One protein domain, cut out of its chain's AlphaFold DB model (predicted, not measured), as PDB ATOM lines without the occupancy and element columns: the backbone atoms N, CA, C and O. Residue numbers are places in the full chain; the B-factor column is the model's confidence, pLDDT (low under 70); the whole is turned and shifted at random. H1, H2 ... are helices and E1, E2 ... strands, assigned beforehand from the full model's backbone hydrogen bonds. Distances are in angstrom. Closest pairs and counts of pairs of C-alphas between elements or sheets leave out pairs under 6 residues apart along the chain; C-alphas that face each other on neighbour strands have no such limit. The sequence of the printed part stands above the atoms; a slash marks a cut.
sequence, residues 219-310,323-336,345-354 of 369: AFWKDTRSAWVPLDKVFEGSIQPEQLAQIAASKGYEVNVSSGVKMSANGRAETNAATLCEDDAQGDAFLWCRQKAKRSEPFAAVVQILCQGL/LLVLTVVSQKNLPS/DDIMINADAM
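What this domain is: This is residues 219 to 310, 323 to 336 and 345 to 354 of the 369 residues of the protein "Bodo-specific multi-copy gene family, putative" of Bodo saltans (UniProt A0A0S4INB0). A strongly twisted, branched sheet of seven strands forms a curving wall, with E4 and E5 nearest the middle of the whole and the E2 and E3 pair at one end. Helix H3 packs on the ends of E1 and E7, while the four-residue helices H2 and H4 sit by the sheet and H1 lies off to one side beyond H2. The printed part has 116 residues, with four named helices and seven named strands; along the chain H1, H2 and H3 come first, the seven strands follow, and H4 comes last; the class is mixed, helices and strands, with 59 residues in named elements, and the neighbour pairs are E1 and E4, E3 and E4, and E4 and E5, antiparallel, and E2 and E3, E5 and E6, and E6 and E7, parallel. The whole is compact, with a radius of gyration of the C-alphas of 14.2 A and spans of 43 by 37 by 25 A.

Where its parts are: H1, residues 219 to 222, begins at C-alpha 219 (-18.204, -11.683, 159.243). H2 is residues 231 to 234 and H3 residues 241 to 251, 15.0 A long. E1 is residues 253 to 255, E2 261 to 264 and E3 274 to 277. E4, residues 285 to 291, is 19.1 A long, and E5, residues 299 to 306, is 22.1 A long, beginning at C-alpha 299 (-32.236, -7.074, 173.417). E6 is residues 325 to 329, E7 346 to 350, and H4, residues 351 to 354, ends at C-alpha 354 (-29.704, -14.376, 151.679).

How they stand to each other: E3, E4 and E5 form a meander, each strand the antiparallel neighbour of the one before. E1 and E3 lie on one side of E4, beside residues 288 to 291 and 285 to 287, and E5 on the other side. N 254 and O 290 of E1 and E4 are 2.9 A apart, N 286 and O 275 of E4 and E3 2.8 A, and N 289 and O 299 of E4 and E5 2.8 A, each within hydrogen-bond range. Parallel pairs are E2 with E3 (N 262 and O 274, 2.8 A), E5 with E6 (N 326 and O 302, 2.8 A) and E6 with E7 (N 347 and O 325, 2.8 A). H3 is on the sheet at a height of 8.1 A, only just over E1, with 3 of its C-alphas falling on that strand, and runs across the strands, at 89 degrees to E1 on the local plane; its closest C-alphas to E7 are Gln 243 and Ile 347, 7.0 A. H2 stands at the sheet's level and only just touches H3, with 3 pairs of C-alphas within 8 A, the closest Asp 232 and Leu 244 at 6.8 A. H1 is not on the sheet and is close to but not clearly touching H2, while H4 only grazes the sheet with residues 351 to 353. In H3 every O i to N i+4 pair is within hydrogen-bond range; H1, H2 and H4 are too short for such a pair.

The domain as a whole: The C-alphas farthest apart are those of Arg 225 and Gly 309, 43.5 A. Residues 311 to 322 and 337 to 344 are not printed, with C-alpha gaps of 22.4 A and 20.1 A. Of the links printed whole, none is long. Mean pLDDT of the printed part is 85.8; residue 250 and residues 279 to 283, 307 to 310 and 332 to 336 are under 70.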
ATOM      1  N   ALA A 219     -18.677 -12.992 158.806       97.06
ATOM      2  CA  ALA A 219     -18.204 -11.683 159.243       97.06
ATOM      3  C   ALA A 219     -17.313 -11.779 160.496       97.06
ATOM      4  O   ALA A 219     -16.227 -11.203 160.524       97.06
ATOM      5  N   PHE A 220     -17.722 -12.559 161.498       97.56
ATOM      6  CA  PHE A 220     -16.975 -12.764 162.741       97.56
ATOM      7  C   PHE A 220     -15.615 -13.444 162.511       97.56
ATOM      8  O   PHE A 220     -14.621 -13.082 163.129       97.56
ATOM      9  N   TRP A 221     -15.522 -14.405 161.591       96.44
ATOM     10  CA  TRP A 221     -14.253 -15.068 161.268       96.44
ATOM     11  C   TRP A 221     -13.276 -14.171 160.500       96.44
ATOM     12  O   TRP A 221     -12.072 -14.431 160.537       96.44
ATOM     13  N   LYS A 222     -13.767 -13.116 159.831       94.75
ATOM     14  CA  LYS A 222     -12.910 -12.063 159.258       94.75
ATOM     15  C   LYS A 222     -12.322 -11.164 160.348       94.75
ATOM     16  O   LYS A 222     -11.171 -10.758 160.226       94.75
ATOM     17  N   ASP A 223     -13.088 -10.875 161.400       94.31
ATOM     18  CA  ASP A 223     -12.648 -10.051 162.528       94.31
ATOM     19  C   ASP A 223     -13.169 -10.586 163.869       94.31
ATOM     20  O   ASP A 223     -14.283 -10.298 164.305       94.31
ATOM     21  N   THR A 224     -12.314 -11.338 164.558       94.50
ATOM     22  CA  THR A 224     -12.644 -12.016 165.817       94.50
ATOM     23  C   THR A 224     -12.512 -11.123 167.049       94.50
ATOM     24  O   THR A 224     -12.606 -11.618 168.170       94.50
ATOM     25  N   ARG A 225     -12.226  -9.824 166.885       95.19
ATOM     26  CA  ARG A 225     -11.997  -8.907 168.017       95.19
ATOM     27  C   ARG A 225     -13.270  -8.607 168.808       95.19
ATOM     28  O   ARG A 225     -13.185  -8.180 169.955       95.19
ATOM     29  N   SER A 226     -14.441  -8.813 168.205       95.12
ATOM     30  CA  SER A 226     -15.746  -8.551 168.808       95.12
ATOM     31  C   SER A 226     -16.738  -9.643 168.421       95.12
ATOM     32  O   SER A 226     -16.868  -9.966 167.247       95.12
ATOM     33  N   ALA A 227     -17.485 -10.168 169.396       96.44
ATOM     34  CA  ALA A 227     -18.636 -11.045 169.144       96.44
ATOM     35  C   ALA A 227     -19.874 -10.279 168.633       96.44
ATOM     36  O   ALA A 227     -20.879 -10.875 168.272       96.44
ATOM     37  N   TRP A 228     -19.822  -8.948 168.628       97.56
ATOM     38  CA  TRP A 228     -20.864  -8.100 168.065       97.56
ATOM     39  C   TRP A 228     -20.476  -7.705 166.647       97.56
ATOM     40  O   TRP A 228     -19.469  -7.017 166.452       97.56
ATOM     41  N   VAL A 229     -21.272  -8.160 165.681       97.06
ATOM     42  CA  VAL A 229     -21.091  -7.932 164.246       97.06
ATOM     43  C   VAL A 229     -22.127  -6.912 163.769       97.06
ATOM     44  O   VAL A 229     -23.294  -7.042 164.135       97.06
ATOM     45  N   PRO A 230     -21.760  -5.920 162.940       95.31
ATOM     46  CA  PRO A 230     -22.728  -4.971 162.393       95.31
ATOM     47  C   PRO A 230     -23.872  -5.668 161.636       95.31
ATOM     48  O   PRO A 230     -23.633  -6.550 160.805       95.31
ATOM     49  N   LEU A 231     -25.117  -5.279 161.925       94.25
ATOM     50  CA  LEU A 231     -26.322  -5.883 161.345       94.25
ATOM     51  C   LEU A 231     -26.323  -5.763 159.813       94.25
ATOM     52  O   LEU A 231     -26.647  -6.718 159.110       94.25
ATOM     53  N   ASP A 232     -25.874  -4.623 159.288       92.88
ATOM     54  CA  ASP A 232     -25.724  -4.375 157.854       92.88
ATOM     55  C   ASP A 232     -24.764  -5.346 157.163       92.88
ATOM     56  O   ASP A 232     -24.935  -5.641 155.983       92.88
ATOM     57  N   LYS A 233     -23.768  -5.870 157.885       93.94
ATOM     58  CA  LYS A 233     -22.841  -6.876 157.354       93.94
ATOM     59  C   LYS A 233     -23.451  -8.270 157.332       93.94
ATOM     60  O   LYS A 233     -23.227  -9.003 156.371       93.94
ATOM     61  N   VAL A 234     -24.237  -8.629 158.348       95.69
ATOM     62  CA  VAL A 234     -24.973  -9.906 158.379       95.69
ATOM     63  C   VAL A 234     -25.990  -9.959 157.230       95.69
ATOM     64  O   VAL A 234     -26.064 -10.951 156.505       95.69
ATOM     65  N   PHE A 235     -26.705  -8.857 157.008       94.88
ATOM     66  CA  PHE A 235     -27.770  -8.717 156.011       94.88
ATOM     67  C   PHE A 235     -27.322  -7.959 154.745       94.88
ATOM     68  O   PHE A 235     -28.120  -7.327 154.043       94.88
ATOM     69  N   GLU A 236     -26.024  -7.988 154.435       93.31
ATOM     70  CA  GLU A 236     -25.484  -7.261 153.286       93.31
ATOM     71  C   GLU A 236     -26.100  -7.791 151.982       93.31
ATOM     72  O   GLU A 236     -26.062  -8.990 151.693       93.31
ATOM     73  N   GLY A 237     -26.632  -6.873 151.172       91.50
ATOM     74  CA  GLY A 237     -27.276  -7.178 149.894       91.50
ATOM     75  C   GLY A 237     -28.724  -7.661 150.000       91.50
ATOM     76  O   GLY A 237     -29.341  -7.860 148.956       91.50
ATOM     77  N   SER A 238     -29.265  -7.827 151.212       92.19
ATOM     78  CA  SER A 238     -30.669  -8.191 151.434       92.19
ATOM     79  C   SER A 238     -31.533  -7.071 151.998       92.19
ATOM     80  O   SER A 238     -32.750  -7.160 151.896       92.19
ATOM     81  N   ILE A 239     -30.930  -6.028 152.570       91.06
ATOM     82  CA  ILE A 239     -31.634  -4.806 152.981       91.06
ATOM     83  C   ILE A 239     -31.618  -3.811 151.816       91.06
ATOM     84  O   ILE A 239     -30.609  -3.700 151.112       91.06
ATOM     85  N   GLN A 240     -32.722  -3.087 151.621       87.25
ATOM     86  CA  GLN A 240     -32.798  -2.037 150.604       87.25
ATOM     87  C   GLN A 240     -31.787  -0.909 150.880       87.25
ATOM     88  O   GLN A 240     -31.594  -0.549 152.046       87.25
ATOM     89  N   PRO A 241     -31.134  -0.331 149.852       87.38
ATOM     90  CA  PRO A 241     -30.115   0.707 150.034       87.38
ATOM     91  C   PRO A 241     -30.568   1.897 150.894       87.38
ATOM     92  O   PRO A 241     -29.783   2.414 151.686       87.38
ATOM     93  N   GLU A 242     -31.833   2.299 150.787       86.12
ATOM     94  CA  GLU A 242     -32.416   3.422 151.524       86.12
ATOM     95  C   GLU A 242     -32.512   3.120 153.028       86.12
ATOM     96  O   GLU A 242     -32.068   3.918 153.857       86.12
ATOM     97  N   GLN A 243     -33.010   1.930 153.392       85.00
ATOM     98  CA  GLN A 243     -33.056   1.472 154.788       85.00
ATOM     99  C   GLN A 243     -31.648   1.263 155.347       85.00
ATOM    100  O   GLN A 243     -31.377   1.586 156.502       85.00
ATOM    101  N   LEU A 244     -30.727   0.759 154.523       83.56
ATOM    102  CA  LEU A 244     -29.337   0.578 154.914       83.56
ATOM    103  C   LEU A 244     -28.671   1.917 155.265       83.56
ATOM    104  O   LEU A 244     -28.001   2.009 156.295       83.56
ATOM    105  N   ALA A 245     -28.885   2.957 154.452       82.38
ATOM    106  CA  ALA A 245     -28.390   4.302 154.735       82.38
ATOM    107  C   ALA A 245     -28.949   4.835 156.063       82.38
ATOM    108  O   ALA A 245     -28.200   5.390 156.867       82.38
ATOM    109  N   GLN A 246     -30.231   4.593 156.342       77.50
ATOM    110  CA  GLN A 246     -30.858   4.970 157.608       77.50
ATOM    111  C   GLN A 246     -30.260   4.209 158.803       77.50
ATOM    112  O   GLN A 246     -29.901   4.835 159.803       77.50
ATOM    113  N   ILE A 247     -30.098   2.884 158.707       79.88
ATOM    114  CA  ILE A 247     -29.494   2.050 159.763       79.88
ATOM    115  C   ILE A 247     -28.070   2.523 160.062       79.88
ATOM    116  O   ILE A 247     -27.713   2.694 161.231       79.88
ATOM    117  N   ALA A 248     -27.277   2.768 159.016       77.50
ATOM    118  CA  ALA A 248     -25.896   3.217 159.132       77.50
ATOM    119  C   ALA A 248     -25.786   4.629 159.731       77.50
ATOM    120  O   ALA A 248     -24.919   4.863 160.572       77.50
ATOM    121  N   ALA A 249     -26.665   5.553 159.330       72.81
ATOM    122  CA  ALA A 249     -26.622   6.943 159.772       72.81
ATOM    123  C   ALA A 249     -27.184   7.163 161.185       72.81
ATOM    124  O   ALA A 249     -26.707   8.052 161.886       72.81
ATOM    125  N   SER A 250     -28.192   6.389 161.612       61.53
ATOM    126  CA  SER A 250     -28.995   6.743 162.797       61.53
ATOM    127  C   SER A 250     -28.935   5.760 163.969       61.53
ATOM    128  O   SER A 250     -29.053   6.198 165.112       61.53
ATOM    129  N   LYS A 251     -28.759   4.450 163.734       71.19
ATOM    130  CA  LYS A 251     -28.997   3.431 164.781       71.19
ATOM    131  C   LYS A 251     -27.829   2.474 165.015       71.19
ATOM    132  O   LYS A 251     -27.619   2.043 166.148       71.19
ATOM    133  N   GLY A 252     -27.036   2.178 163.980       85.69
ATOM    134  CA  GLY A 252     -25.825   1.358 164.079       85.69
ATOM    135  C   GLY A 252     -26.058   0.051 164.838       85.69
ATOM    136  O   GLY A 252     -25.438  -0.173 165.874       85.69
ATOM    137  N   TYR A 253     -26.997  -0.776 164.383       92.38
ATOM    138  CA  TYR A 253     -27.318  -2.032 165.059       92.38
ATOM    139  C   TYR A 253     -26.199  -3.069 164.906       92.38
ATOM    140  O   TYR A 253     -25.582  -3.195 163.848       92.38
ATOM    141  N   GLU A 254     -25.963  -3.839 165.965       95.38
ATOM    142  CA  GLU A 254     -25.044  -4.977 165.984       95.38
ATOM    143  C   GLU A 254     -25.796  -6.236 166.436       95.38
ATOM    144  O   GLU A 254     -26.706  -6.160 167.260       95.38
ATOM    145  N   VAL A 255     -25.384  -7.392 165.925       96.88
ATOM    146  CA  VAL A 255     -25.905  -8.725 166.246       96.88
ATOM    147  C   VAL A 255     -24.828  -9.550 166.930       96.88
ATOM    148  O   VAL A 255     -23.664  -9.522 166.525       96.88
ATOM    149  N   ASN A 256     -25.227 -10.334 167.928       97.69
ATOM    150  CA  ASN A 256     -24.400 -11.381 168.509       97.69
ATOM    151  C   ASN A 256     -25.196 -12.680 168.542       97.69
ATOM    152  O   ASN A 256     -26.069 -12.849 169.379       97.69
ATOM    153  N   VAL A 257     -24.866 -13.611 167.654       97.12
ATOM    154  CA  VAL A 257     -25.449 -14.961 167.646       97.12
ATOM    155  C   VAL A 257     -24.376 -16.028 167.855       97.12
ATOM    156  O   VAL A 257     -24.401 -17.098 167.254       97.12
ATOM    157  N   SER A 258     -23.377 -15.727 168.690       96.75
ATOM    158  CA  SER A 258     -22.260 -16.634 168.987       96.75
ATOM    159  C   SER A 258     -22.685 -17.993 169.562       96.75
ATOM    160  O   SER A 258     -21.983 -18.975 169.327       96.75
ATOM    161  N   SER A 259     -23.839 -18.078 170.230       96.69
ATOM    162  CA  SER A 259     -24.431 -19.327 170.736       96.69
ATOM    163  C   SER A 259     -25.135 -20.167 169.656       96.69
ATOM    164  O   SER A 259     -25.639 -21.249 169.964       96.69
ATOM    165  N   GLY A 260     -25.183 -19.695 168.406       96.88
ATOM    166  CA  GLY A 260     -25.796 -20.390 167.275       96.88
ATOM    167  C   GLY A 260     -27.317 -20.268 167.209       96.88
ATOM    168  O   GLY A 260     -27.897 -19.296 167.694       96.88
ATOM    169  N   VAL A 261     -27.953 -21.248 166.559       96.31
ATOM    170  CA  VAL A 261     -29.415 -21.338 166.435       96.31
ATOM    171  C   VAL A 261     -29.975 -22.233 167.541       96.31
ATOM    172  O   VAL A 261     -29.439 -23.315 167.792       96.31
ATOM    173  N   LYS A 262     -31.046 -21.788 168.202       95.38
ATOM    174  CA  LYS A 262     -31.659 -22.435 169.366       95.38
ATOM    175  C   LYS A 262     -33.158 -22.611 169.167       95.38
ATOM    176  O   LYS A 262     -33.813 -21.736 168.608       95.38
ATOM    177  N   MET A 263     -33.679 -23.739 169.638       91.69
ATOM    178  CA  MET A 263     -35.113 -24.014 169.677       91.69
ATOM    179  C   MET A 263     -35.588 -23.804 171.113       91.69
ATOM    180  O   MET A 263     -35.002 -24.376 172.031       91.69
ATOM    181  N   SER A 264     -36.604 -22.968 171.309       86.56
ATOM    182  CA  SER A 264     -37.083 -22.577 172.634       86.56
ATOM    183  C   SER A 264     -38.537 -22.999 172.840       86.56
ATOM    184  O   SER A 264     -39.441 -22.499 172.173       86.56
ATOM    185  N   ALA A 265     -38.752 -23.900 173.797       81.38
ATOM    186  CA  ALA A 265     -40.067 -24.415 174.195       81.38
ATOM    187  C   ALA A 265     -40.712 -23.597 175.333       81.38
ATOM    188  O   ALA A 265     -41.484 -24.116 176.128       81.38
ATOM    189  N   ASN A 266     -40.279 -22.353 175.549       79.69
ATOM    190  CA  ASN A 266     -40.871 -21.476 176.565       79.69
ATOM    191  C   ASN A 266     -41.175 -20.070 176.030       79.69
ATOM    192  O   ASN A 266     -41.413 -19.151 176.818       79.69
ATOM    193  N   GLY A 267     -41.102 -19.888 174.708       77.31
ATOM    194  CA  GLY A 267     -41.336 -18.603 174.051       77.31
ATOM    195  C   GLY A 267     -40.277 -17.531 174.335       77.31
ATOM    196  O   GLY A 267     -40.499 -16.364 174.025       77.31
ATOM    197  N   ARG A 268     -39.136 -17.867 174.962       84.44
ATOM    198  CA  ARG A 268     -38.097 -16.882 175.305       84.44
ATOM    199  C   ARG A 268     -36.917 -16.961 174.353       84.44
ATOM    200  O   ARG A 268     -36.386 -18.042 174.105       84.44
ATOM    201  N   ALA A 269     -36.464 -15.792 173.910       88.69
ATOM    202  CA  ALA A 269     -35.212 -15.640 173.187       88.69
ATOM    203  C   ALA A 269     -34.015 -16.021 174.074       88.69
ATOM    204  O   ALA A 269     -33.885 -15.538 175.203       88.69
ATOM    205  N   GLU A 270     -33.117 -16.850 173.547       92.38
ATOM    206  CA  GLU A 270     -31.854 -17.172 174.199       92.38
ATOM    207  C   GLU A 270     -30.809 -16.077 173.954       92.38
ATOM    208  O   GLU A 270     -30.649 -15.545 172.851       92.38
ATOM    209  N   THR A 271     -30.061 -15.741 175.003       94.50
ATOM    210  CA  THR A 271     -29.002 -14.735 174.931       94.50
ATOM    211  C   THR A 271     -27.899 -15.165 173.967       94.50
ATOM    212  O   THR A 271     -27.394 -16.289 174.015       94.50
ATOM    213  N   ASN A 272     -27.474 -14.220 173.128       96.44
ATOM    214  CA  ASN A 272     -26.452 -14.408 172.104       96.44
ATOM    215  C   ASN A 272     -26.786 -15.508 171.078       96.44
ATOM    216  O   ASN A 272     -25.871 -16.133 170.541       96.44
ATOM    217  N   ALA A 273     -28.068 -15.773 170.816       96.88
ATOM    218  CA  ALA A 273     -28.521 -16.806 169.888       96.88
ATOM    219  C   ALA A 273     -29.529 -16.269 168.863       96.88
ATOM    220  O   ALA A 273     -30.187 -15.247 169.073       96.88
ATOM    221  N   ALA A 274     -29.660 -16.996 167.755       96.50
ATOM    222  CA  ALA A 274     -30.826 -16.927 166.888       96.50
ATOM    223  C   ALA A 274     -31.853 -17.941 167.403       96.50
ATOM    224  O   ALA A 274     -31.592 -19.140 167.382       96.50
ATOM    225  N   THR A 275     -32.991 -17.482 167.914       94.81
ATOM    226  CA  THR A 275     -33.958 -18.360 168.594       94.81
ATOM    227  C   THR A 275     -35.199 -18.548 167.742       94.81
ATOM    228  O   THR A 275     -35.704 -17.569 167.204       94.81
ATOM    229  N   LEU A 276     -35.696 -19.779 167.643       92.31
ATOM    230  CA  LEU A 276     -37.008 -20.114 167.092       92.31
ATOM    231  C   LEU A 276     -37.858 -20.749 168.197       92.31
ATOM    232  O   LEU A 276     -37.433 -21.723 168.820       92.31
ATOM    233  N   CYS A 277     -39.034 -20.194 168.457       88.44
ATOM    234  CA  CYS A 277     -39.960 -20.682 169.470       88.44
ATOM    235  C   CYS A 277     -40.951 -21.675 168.852       88.44
ATOM    236  O   CYS A 277     -41.601 -21.356 167.863       88.44
ATOM    237  N   GLU A 278     -41.047 -22.885 169.409       77.25
ATOM    238  CA  GLU A 278     -41.846 -23.980 168.818       77.25
ATOM    239  C   GLU A 278     -43.330 -23.948 169.220       77.25
ATOM    240  O   GLU A 278     -44.165 -24.491 168.502       77.25
ATOM    241  N   ASP A 279     -43.660 -23.297 170.338       66.50
ATOM    242  CA  ASP A 279     -44.992 -23.372 170.962       66.50
ATOM    243  C   ASP A 279     -46.071 -22.522 170.282       66.50
ATOM    244  O   ASP A 279     -47.252 -22.662 170.600       66.50
ATOM    245  N   ASP A 280     -45.690 -21.648 169.351       56.81
ATOM    246  CA  ASP A 280     -46.639 -20.817 168.621       56.81
ATOM    247  C   ASP A 280     -46.798 -21.343 167.194       56.81
ATOM    248  O   ASP A 280     -45.814 -21.599 166.501       56.81
ATOM    249  N   ALA A 281     -48.035 -21.487 166.714       52.81
ATOM    250  CA  ALA A 281     -48.333 -22.082 165.403       52.81
ATOM    251  C   ALA A 281     -47.714 -21.311 164.211       52.81
ATOM    252  O   ALA A 281     -47.765 -21.778 163.072       52.81
ATOM    253  N   GLN A 282     -47.147 -20.125 164.462       55.78
ATOM    254  CA  GLN A 282     -46.419 -19.292 163.501       55.78
ATOM    255  C   GLN A 282     -44.903 -19.217 163.764       55.78
ATOM    256  O   GLN A 282     -44.175 -18.768 162.880       55.78
ATOM    257  N   GLY A 283     -44.430 -19.713 164.911       64.56
ATOM    258  CA  GLY A 283     -43.024 -19.777 165.302       64.56
ATOM    259  C   GLY A 283     -42.366 -18.408 165.443       64.56
ATOM    260  O   GLY A 283     -41.675 -17.963 164.526       64.56
ATOM    261  N   ASP A 284     -42.542 -17.755 166.595       84.19
ATOM    262  CA  ASP A 284     -41.817 -16.521 166.905       84.19
ATOM    263  C   ASP A 284     -40.307 -16.757 166.800       84.19
ATOM    264  O   ASP A 284     -39.762 -17.721 167.345       84.19
ATOM    265  N   ALA A 285     -39.614 -15.872 166.087       91.38
ATOM    266  CA  ALA A 285     -38.175 -15.953 165.911       91.38
ATOM    267  C   ALA A 285     -37.493 -14.675 166.389       91.38
ATOM    268  O   ALA A 285     -38.040 -13.577 166.289       91.38
ATOM    269  N   PHE A 286     -36.273 -14.816 166.899       93.81
ATOM    270  CA  PHE A 286     -35.532 -13.716 167.502       93.81
ATOM    271  C   PHE A 286     -34.057 -13.733 167.111       93.81
ATOM    272  O   PHE A 286     -33.436 -14.794 167.025       93.81
ATOM    273  N   LEU A 287     -33.473 -12.544 166.960       95.50
ATOM    274  CA  LEU A 287     -32.027 -12.341 166.893       95.50
ATOM    275  C   LEU A 287     -31.571 -11.457 168.047       95.50
ATOM    276  O   LEU A 287     -32.171 -10.423 168.332       95.50
ATOM    277  N   TRP A 288     -30.486 -11.852 168.702       96.12
ATOM    278  CA  TRP A 288     -29.921 -11.061 169.785       96.12
ATOM    279  C   TRP A 288     -29.125  -9.869 169.237       96.12
ATOM    280  O   TRP A 288     -28.101 -10.028 168.560       96.12
ATOM    281  N   CYS A 289     -29.613  -8.668 169.531       95.44
ATOM    282  CA  CYS A 289     -29.185  -7.404 168.947       95.44
ATOM    283  C   CYS A 289     -28.816  -6.382 170.028       95.44
ATOM    284  O   CYS A 289     -29.148  -6.528 171.201       95.44
ATOM    285  N   ARG A 290     -28.137  -5.308 169.623       93.88
ATOM    286  CA  ARG A 290     -27.992  -4.081 170.416       93.88
ATOM    287  C   ARG A 290     -27.800  -2.875 169.509       93.88
ATOM    288  O   ARG A 290     -27.395  -3.016 168.355       93.88
ATOM    289  N   GLN A 291     -27.998  -1.679 170.050       92.44
ATOM    290  CA  GLN A 291     -27.540  -0.448 169.404       92.44
ATOM    291  C   GLN A 291     -26.066  -0.208 169.735       92.44
ATOM    292  O   GLN A 291     -25.661  -0.303 170.896       92.44
ATOM    293  N   LYS A 292     -25.256   0.182 168.747       91.00
ATOM    294  CA  LYS A 292     -23.835   0.501 168.969       91.00
ATOM    295  C   LYS A 292     -23.628   1.649 169.959       91.00
ATOM    296  O   LYS A 292     -22.598   1.665 170.633       91.00
ATOM    297  N   ALA A 293     -24.589   2.570 170.067       90.19
ATOM    298  CA  ALA A 293     -24.590   3.652 171.053       90.19
ATOM    299  C   ALA A 293     -24.948   3.180 172.479       90.19
ATOM    300  O   ALA A 293     -24.456   3.749 173.446       90.19
ATOM    301  N   LYS A 294     -25.746   2.110 172.618       90.44
ATOM    302  CA  LYS A 294     -26.217   1.553 173.900       90.44
ATOM    303  C   LYS A 294     -25.673   0.140 174.122       90.44
ATOM    304  O   LYS A 294     -26.406  -0.841 174.211       90.44
ATOM    305  N   ARG A 295     -24.343   0.013 174.176       90.19
ATOM    306  CA  ARG A 295     -23.660  -1.299 174.179       90.19
ATOM    307  C   ARG A 295     -24.010  -2.208 175.360       90.19
ATOM    308  O   ARG A 295     -23.827  -3.420 175.233       90.19
ATOM    309  N   SER A 296     -24.443  -1.628 176.478       91.56
ATOM    310  CA  SER A 296     -24.816  -2.306 177.726       91.56
ATOM    311  C   SER A 296     -26.247  -2.844 177.738       91.56
ATOM    312  O   SER A 296     -26.607  -3.546 178.675       91.56
ATOM    313  N   GLU A 297     -27.049  -2.542 176.715       92.12
ATOM    314  CA  GLU A 297     -28.478  -2.868 176.663       92.12
ATOM    315  C   GLU A 297     -28.784  -3.750 175.443       92.12
ATOM    316  O   GLU A 297     -29.389  -3.291 174.470       92.12
ATOM    317  N   PRO A 298     -28.319  -5.013 175.426       93.38
ATOM    318  CA  PRO A 298     -28.717  -5.942 174.386       93.38
ATOM    319  C   PRO A 298     -30.177  -6.372 174.568       93.38
ATOM    320  O   PRO A 298     -30.695  -6.439 175.683       93.38
ATOM    321  N   PHE A 299     -30.831  -6.697 173.462       93.19
ATOM    322  CA  PHE A 299     -32.236  -7.074 173.417       93.19
ATOM    323  C   PHE A 299     -32.493  -8.101 172.306       93.19
ATOM    324  O   PHE A 299     -31.694  -8.268 171.386       93.19
ATOM    325  N   ALA A 300     -33.635  -8.783 172.374       92.75
ATOM    326  CA  ALA A 300     -34.093  -9.675 171.316       92.75
ATOM    327  C   ALA A 300     -34.873  -8.879 170.259       92.75
ATOM    328  O   ALA A 300     -35.935  -8.334 170.557       92.75
ATOM    329  N   ALA A 301     -34.342  -8.796 169.041       92.19
ATOM    330  CA  ALA A 301     -35.063  -8.283 167.883       92.19
ATOM    331  C   ALA A 301     -35.978  -9.377 167.329       92.19
ATOM    332  O   ALA A 301     -35.532 -10.515 167.167       92.19
ATOM    333  N   VAL A 302     -37.231  -9.040 167.033       91.44
ATOM    334  CA  VAL A 302     -38.201  -9.987 166.466       91.44
ATOM    335  C   VAL A 302     -37.901 -10.194 164.990       91.44
ATOM    336  O   VAL A 302     -37.668  -9.232 164.266       91.44
ATOM    337  N   VAL A 303     -37.933 -11.441 164.537       89.94
ATOM    338  CA  VAL A 303     -37.856 -11.827 163.130       89.94
ATOM    339  C   VAL A 303     -39.219 -12.360 162.718       89.94
ATOM    340  O   VAL A 303     -39.675 -13.373 163.242       89.94
ATOM    341  N   GLN A 304     -39.859 -11.696 161.764       87.19
ATOM    342  CA  GLN A 304     -41.171 -12.089 161.253       87.19
ATOM    343  C   GLN A 304     -41.100 -12.372 159.756       87.19
ATOM    344  O   GLN A 304     -40.344 -11.724 159.036       87.19
ATOM    345  N   ILE A 305     -41.886 -13.332 159.270       79.75
ATOM    346  CA  ILE A 305     -41.993 -13.617 157.835       79.75
ATOM    347  C   ILE A 305     -43.284 -13.019 157.299       79.75
ATOM    348  O   ILE A 305     -44.371 -13.332 157.782       79.75
ATOM    349  N   LEU A 306     -43.170 -12.239 156.229       75.31
ATOM    350  CA  LEU A 306     -44.322 -11.780 155.469       75.31
ATOM    351  C   LEU A 306     -44.625 -12.761 154.325       75.31
ATOM    352  O   LEU A 306     -44.096 -12.652 153.213       75.31
ATOM    353  N   CYS A 307     -45.489 -13.740 154.595       63.12
ATOM    354  CA  CYS A 307     -46.030 -14.646 153.580       63.12
ATOM    355  C   CYS A 307     -47.423 -14.179 153.133       63.12
ATOM    356  O   CYS A 307     -48.361 -14.166 153.927       63.12
ATOM    357  N   GLN A 308     -47.593 -13.867 151.842       50.44
ATOM    358  CA  GLN A 308     -48.919 -13.604 151.269       50.44
ATOM    359  C   GLN A 308     -49.846 -14.812 151.502       50.44
ATOM    360  O   GLN A 308     -49.529 -15.928 151.096       50.44
ATOM    361  N   GLY A 309     -50.991 -14.584 152.152       48.25
ATOM    362  CA  GLY A 309     -52.023 -15.599 152.399       48.25
ATOM    363  C   GLY A 309     -52.100 -16.119 153.839       48.25
ATOM    364  O   GLY A 309     -53.134 -16.667 154.218       48.25
ATOM    365  N   LEU A 310     -51.078 -15.888 154.667       48.28
ATOM    366  CA  LEU A 310     -51.197 -16.028 156.117       48.28
ATOM    367  C   LEU A 310     -51.612 -14.664 156.670       48.28
ATOM    368  O   LEU A 310     -50.932 -13.669 156.440       48.28
ATOM    369  N   LEU A 323     -39.095  -1.622 169.781       77.31
ATOM    370  CA  LEU A 323     -38.734  -2.969 169.344       77.31
ATOM    371  C   LEU A 323     -38.208  -2.963 167.900       77.31
ATOM    372  O   LEU A 323     -38.940  -2.616 166.976       77.31
ATOM    373  N   LEU A 324     -36.961  -3.405 167.705       86.75
ATOM    374  CA  LEU A 324     -36.443  -3.721 166.373       86.75
ATOM    375  C   LEU A 324     -37.178  -4.939 165.816       86.75
ATOM    376  O   LEU A 324     -37.133  -6.022 166.411       86.75
ATOM    377  N   VAL A 325     -37.806  -4.758 164.660       89.75
ATOM    378  CA  VAL A 325     -38.477  -5.815 163.910       89.75
ATOM    379  C   VAL A 325     -37.719  -6.044 162.609       89.75
ATOM    380  O   VAL A 325     -37.316  -5.113 161.919       89.75
ATOM    381  N   LEU A 326     -37.463  -7.307 162.302       90.75
ATOM    382  CA  LEU A 326     -36.776  -7.761 161.107       90.75
ATOM    383  C   LEU A 326     -37.794  -8.513 160.251       90.75
ATOM    384  O   LEU A 326     -38.122  -9.670 160.526       90.75
ATOM    385  N   THR A 327     -38.314  -7.849 159.224       89.69
ATOM    386  CA  THR A 327     -39.359  -8.396 158.356       89.69
ATOM    387  C   THR A 327     -38.752  -9.089 157.146       89.69
ATOM    388  O   THR A 327     -38.244  -8.460 156.219       89.69
ATOM    389  N   VAL A 328     -38.822 -10.414 157.138       87.88
ATOM    390  CA  VAL A 328     -38.309 -11.282 156.082       87.88
ATOM    391  C   VAL A 328     -39.351 -11.420 154.978       87.88
ATOM    392  O   VAL A 328     -40.464 -11.897 155.205       87.88
ATOM    393  N   VAL A 329     -38.985 -11.026 153.762       86.62
ATOM    394  CA  VAL A 329     -39.868 -11.007 152.590       86.62
ATOM    395  C   VAL A 329     -39.224 -11.719 151.400       86.62
ATOM    396  O   VAL A 329     -38.006 -11.693 151.235       86.62
ATOM    397  N   SER A 330     -40.028 -12.339 150.535       80.81
ATOM    398  CA  SER A 330     -39.553 -12.784 149.213       80.81
ATOM    399  C   SER A 330     -39.569 -11.614 148.229       80.81
ATOM    400  O   SER A 330     -40.460 -10.766 148.284       80.81
ATOM    401  N   GLN A 331     -38.626 -11.590 147.285       70.19
ATOM    402  CA  GLN A 331     -38.492 -10.563 146.253       70.19
ATOM    403  C   GLN A 331     -39.775 -10.359 145.445       70.19
ATOM    404  O   GLN A 331     -40.092  -9.234 145.072       70.19
ATOM    405  N   LYS A 332     -40.546 -11.428 145.211       67.81
ATOM    406  CA  LYS A 332     -41.833 -11.355 144.500       67.81
ATOM    407  C   LYS A 332     -42.890 -10.533 145.246       67.81
ATOM    408  O   LYS A 332     -43.852 -10.092 144.629       67.81
ATOM    409  N   ASN A 333     -42.696 -10.339 146.548       62.16
ATOM    410  CA  ASN A 333     -43.634  -9.685 147.451       62.16
ATOM    411  C   ASN A 333     -43.116  -8.334 147.958       62.16
ATOM    412  O   ASN A 333     -43.790  -7.720 148.781       62.16
ATOM    413  N   LEU A 334     -41.940  -7.871 147.512       62.53
ATOM    414  CA  LEU A 334     -41.480  -6.530 147.851       62.53
ATOM    415  C   LEU A 334     -42.344  -5.499 147.115       62.53
ATOM    416  O   LEU A 334     -42.391  -5.528 145.882       62.53
ATOM    417  N   PRO A 335     -42.993  -4.562 147.827       63.03
ATOM    418  CA  PRO A 335     -43.628  -3.426 147.180       63.03
ATOM    419  C   PRO A 335     -42.591  -2.648 146.370       63.03
ATOM    420  O   PRO A 335     -41.479  -2.412 146.843       63.03
ATOM    421  N   SER A 336     -42.956  -2.225 145.158       62.00
ATOM    422  CA  SER A 336     -42.093  -1.413 144.284       62.00
ATOM    423  C   SER A 336     -41.712  -0.070 144.909       62.00
ATOM    424  O   SER A 336     -40.711   0.530 144.533       62.00
ATOM    425  N   ASP A 345     -38.898   1.168 163.649       72.62
ATOM    426  CA  ASP A 345     -37.790   0.217 163.836       72.62
ATOM    427  C   ASP A 345     -37.953  -1.110 163.050       72.62
ATOM    428  O   ASP A 345     -37.480  -2.153 163.487       72.62
ATOM    429  N   ASP A 346     -38.600  -1.085 161.881       85.94
ATOM    430  CA  ASP A 346     -38.807  -2.248 161.014       85.94
ATOM    431  C   ASP A 346     -37.814  -2.249 159.839       85.94
ATOM    432  O   ASP A 346     -37.754  -1.313 159.034       85.94
ATOM    433  N   ILE A 347     -37.011  -3.307 159.744       88.81
ATOM    434  CA  ILE A 347     -36.013  -3.515 158.694       88.81
ATOM    435  C   ILE A 347     -36.500  -4.639 157.791       88.81
ATOM    436  O   ILE A 347     -36.662  -5.777 158.233       88.81
ATOM    437  N   MET A 348     -36.652  -4.350 156.498       90.12
ATOM    438  CA  MET A 348     -37.037  -5.372 155.533       90.12
ATOM    439  C   MET A 348     -35.817  -6.132 155.028       90.12
ATOM    440  O   MET A 348     -34.809  -5.548 154.626       90.12
ATOM    441  N   ILE A 349     -35.931  -7.453 155.005       90.81
ATOM    442  CA  ILE A 349     -34.881  -8.364 154.573       90.81
ATOM    443  C   ILE A 349     -35.411  -9.207 153.420       90.81
ATOM    444  O   ILE A 349     -36.314 -10.025 153.587       90.81
ATOM    445  N   ASN A 350     -34.808  -9.054 152.245       90.69
ATOM    446  CA  ASN A 350     -35.065  -9.920 151.105       90.69
ATOM    447  C   ASN A 350     -34.443 -11.307 151.339       90.69
ATOM    448  O   ASN A 350     -33.232 -11.498 151.187       90.69
ATOM    449  N   ALA A 351     -35.282 -12.292 151.655       88.31
ATOM    450  CA  ALA A 351     -34.874 -13.677 151.847       88.31
ATOM    451  C   ALA A 351     -34.198 -14.273 150.611       88.31
ATOM    452  O   ALA A 351     -33.215 -15.002 150.743       88.31
ATOM    453  N   ASP A 352     -34.657 -13.919 149.407       86.69
ATOM    454  CA  ASP A 352     -34.097 -14.440 148.157       86.69
ATOM    455  C   ASP A 352     -32.662 -13.940 147.927       86.69
ATOM    456  O   ASP A 352     -31.906 -14.542 147.162       86.69
ATOM    457  N   ALA A 353     -32.245 -12.869 148.605       89.12
ATOM    458  CA  ALA A 353     -30.876 -12.369 148.569       89.12
ATOM    459  C   ALA A 353     -29.948 -13.023 149.607       89.12
ATOM    460  O   ALA A 353     -28.736 -12.894 149.456       89.12
ATOM    461  N   MET A 354     -30.485 -13.738 150.606       87.31
ATOM    462  CA  MET A 354     -29.704 -14.376 151.679       87.31
ATOM    463  C   MET A 354     -29.807 -15.884 151.739       87.31
ATOM    464  O   MET A 354     -28.945 -16.510 152.330       87.31
TER     465      MET A 354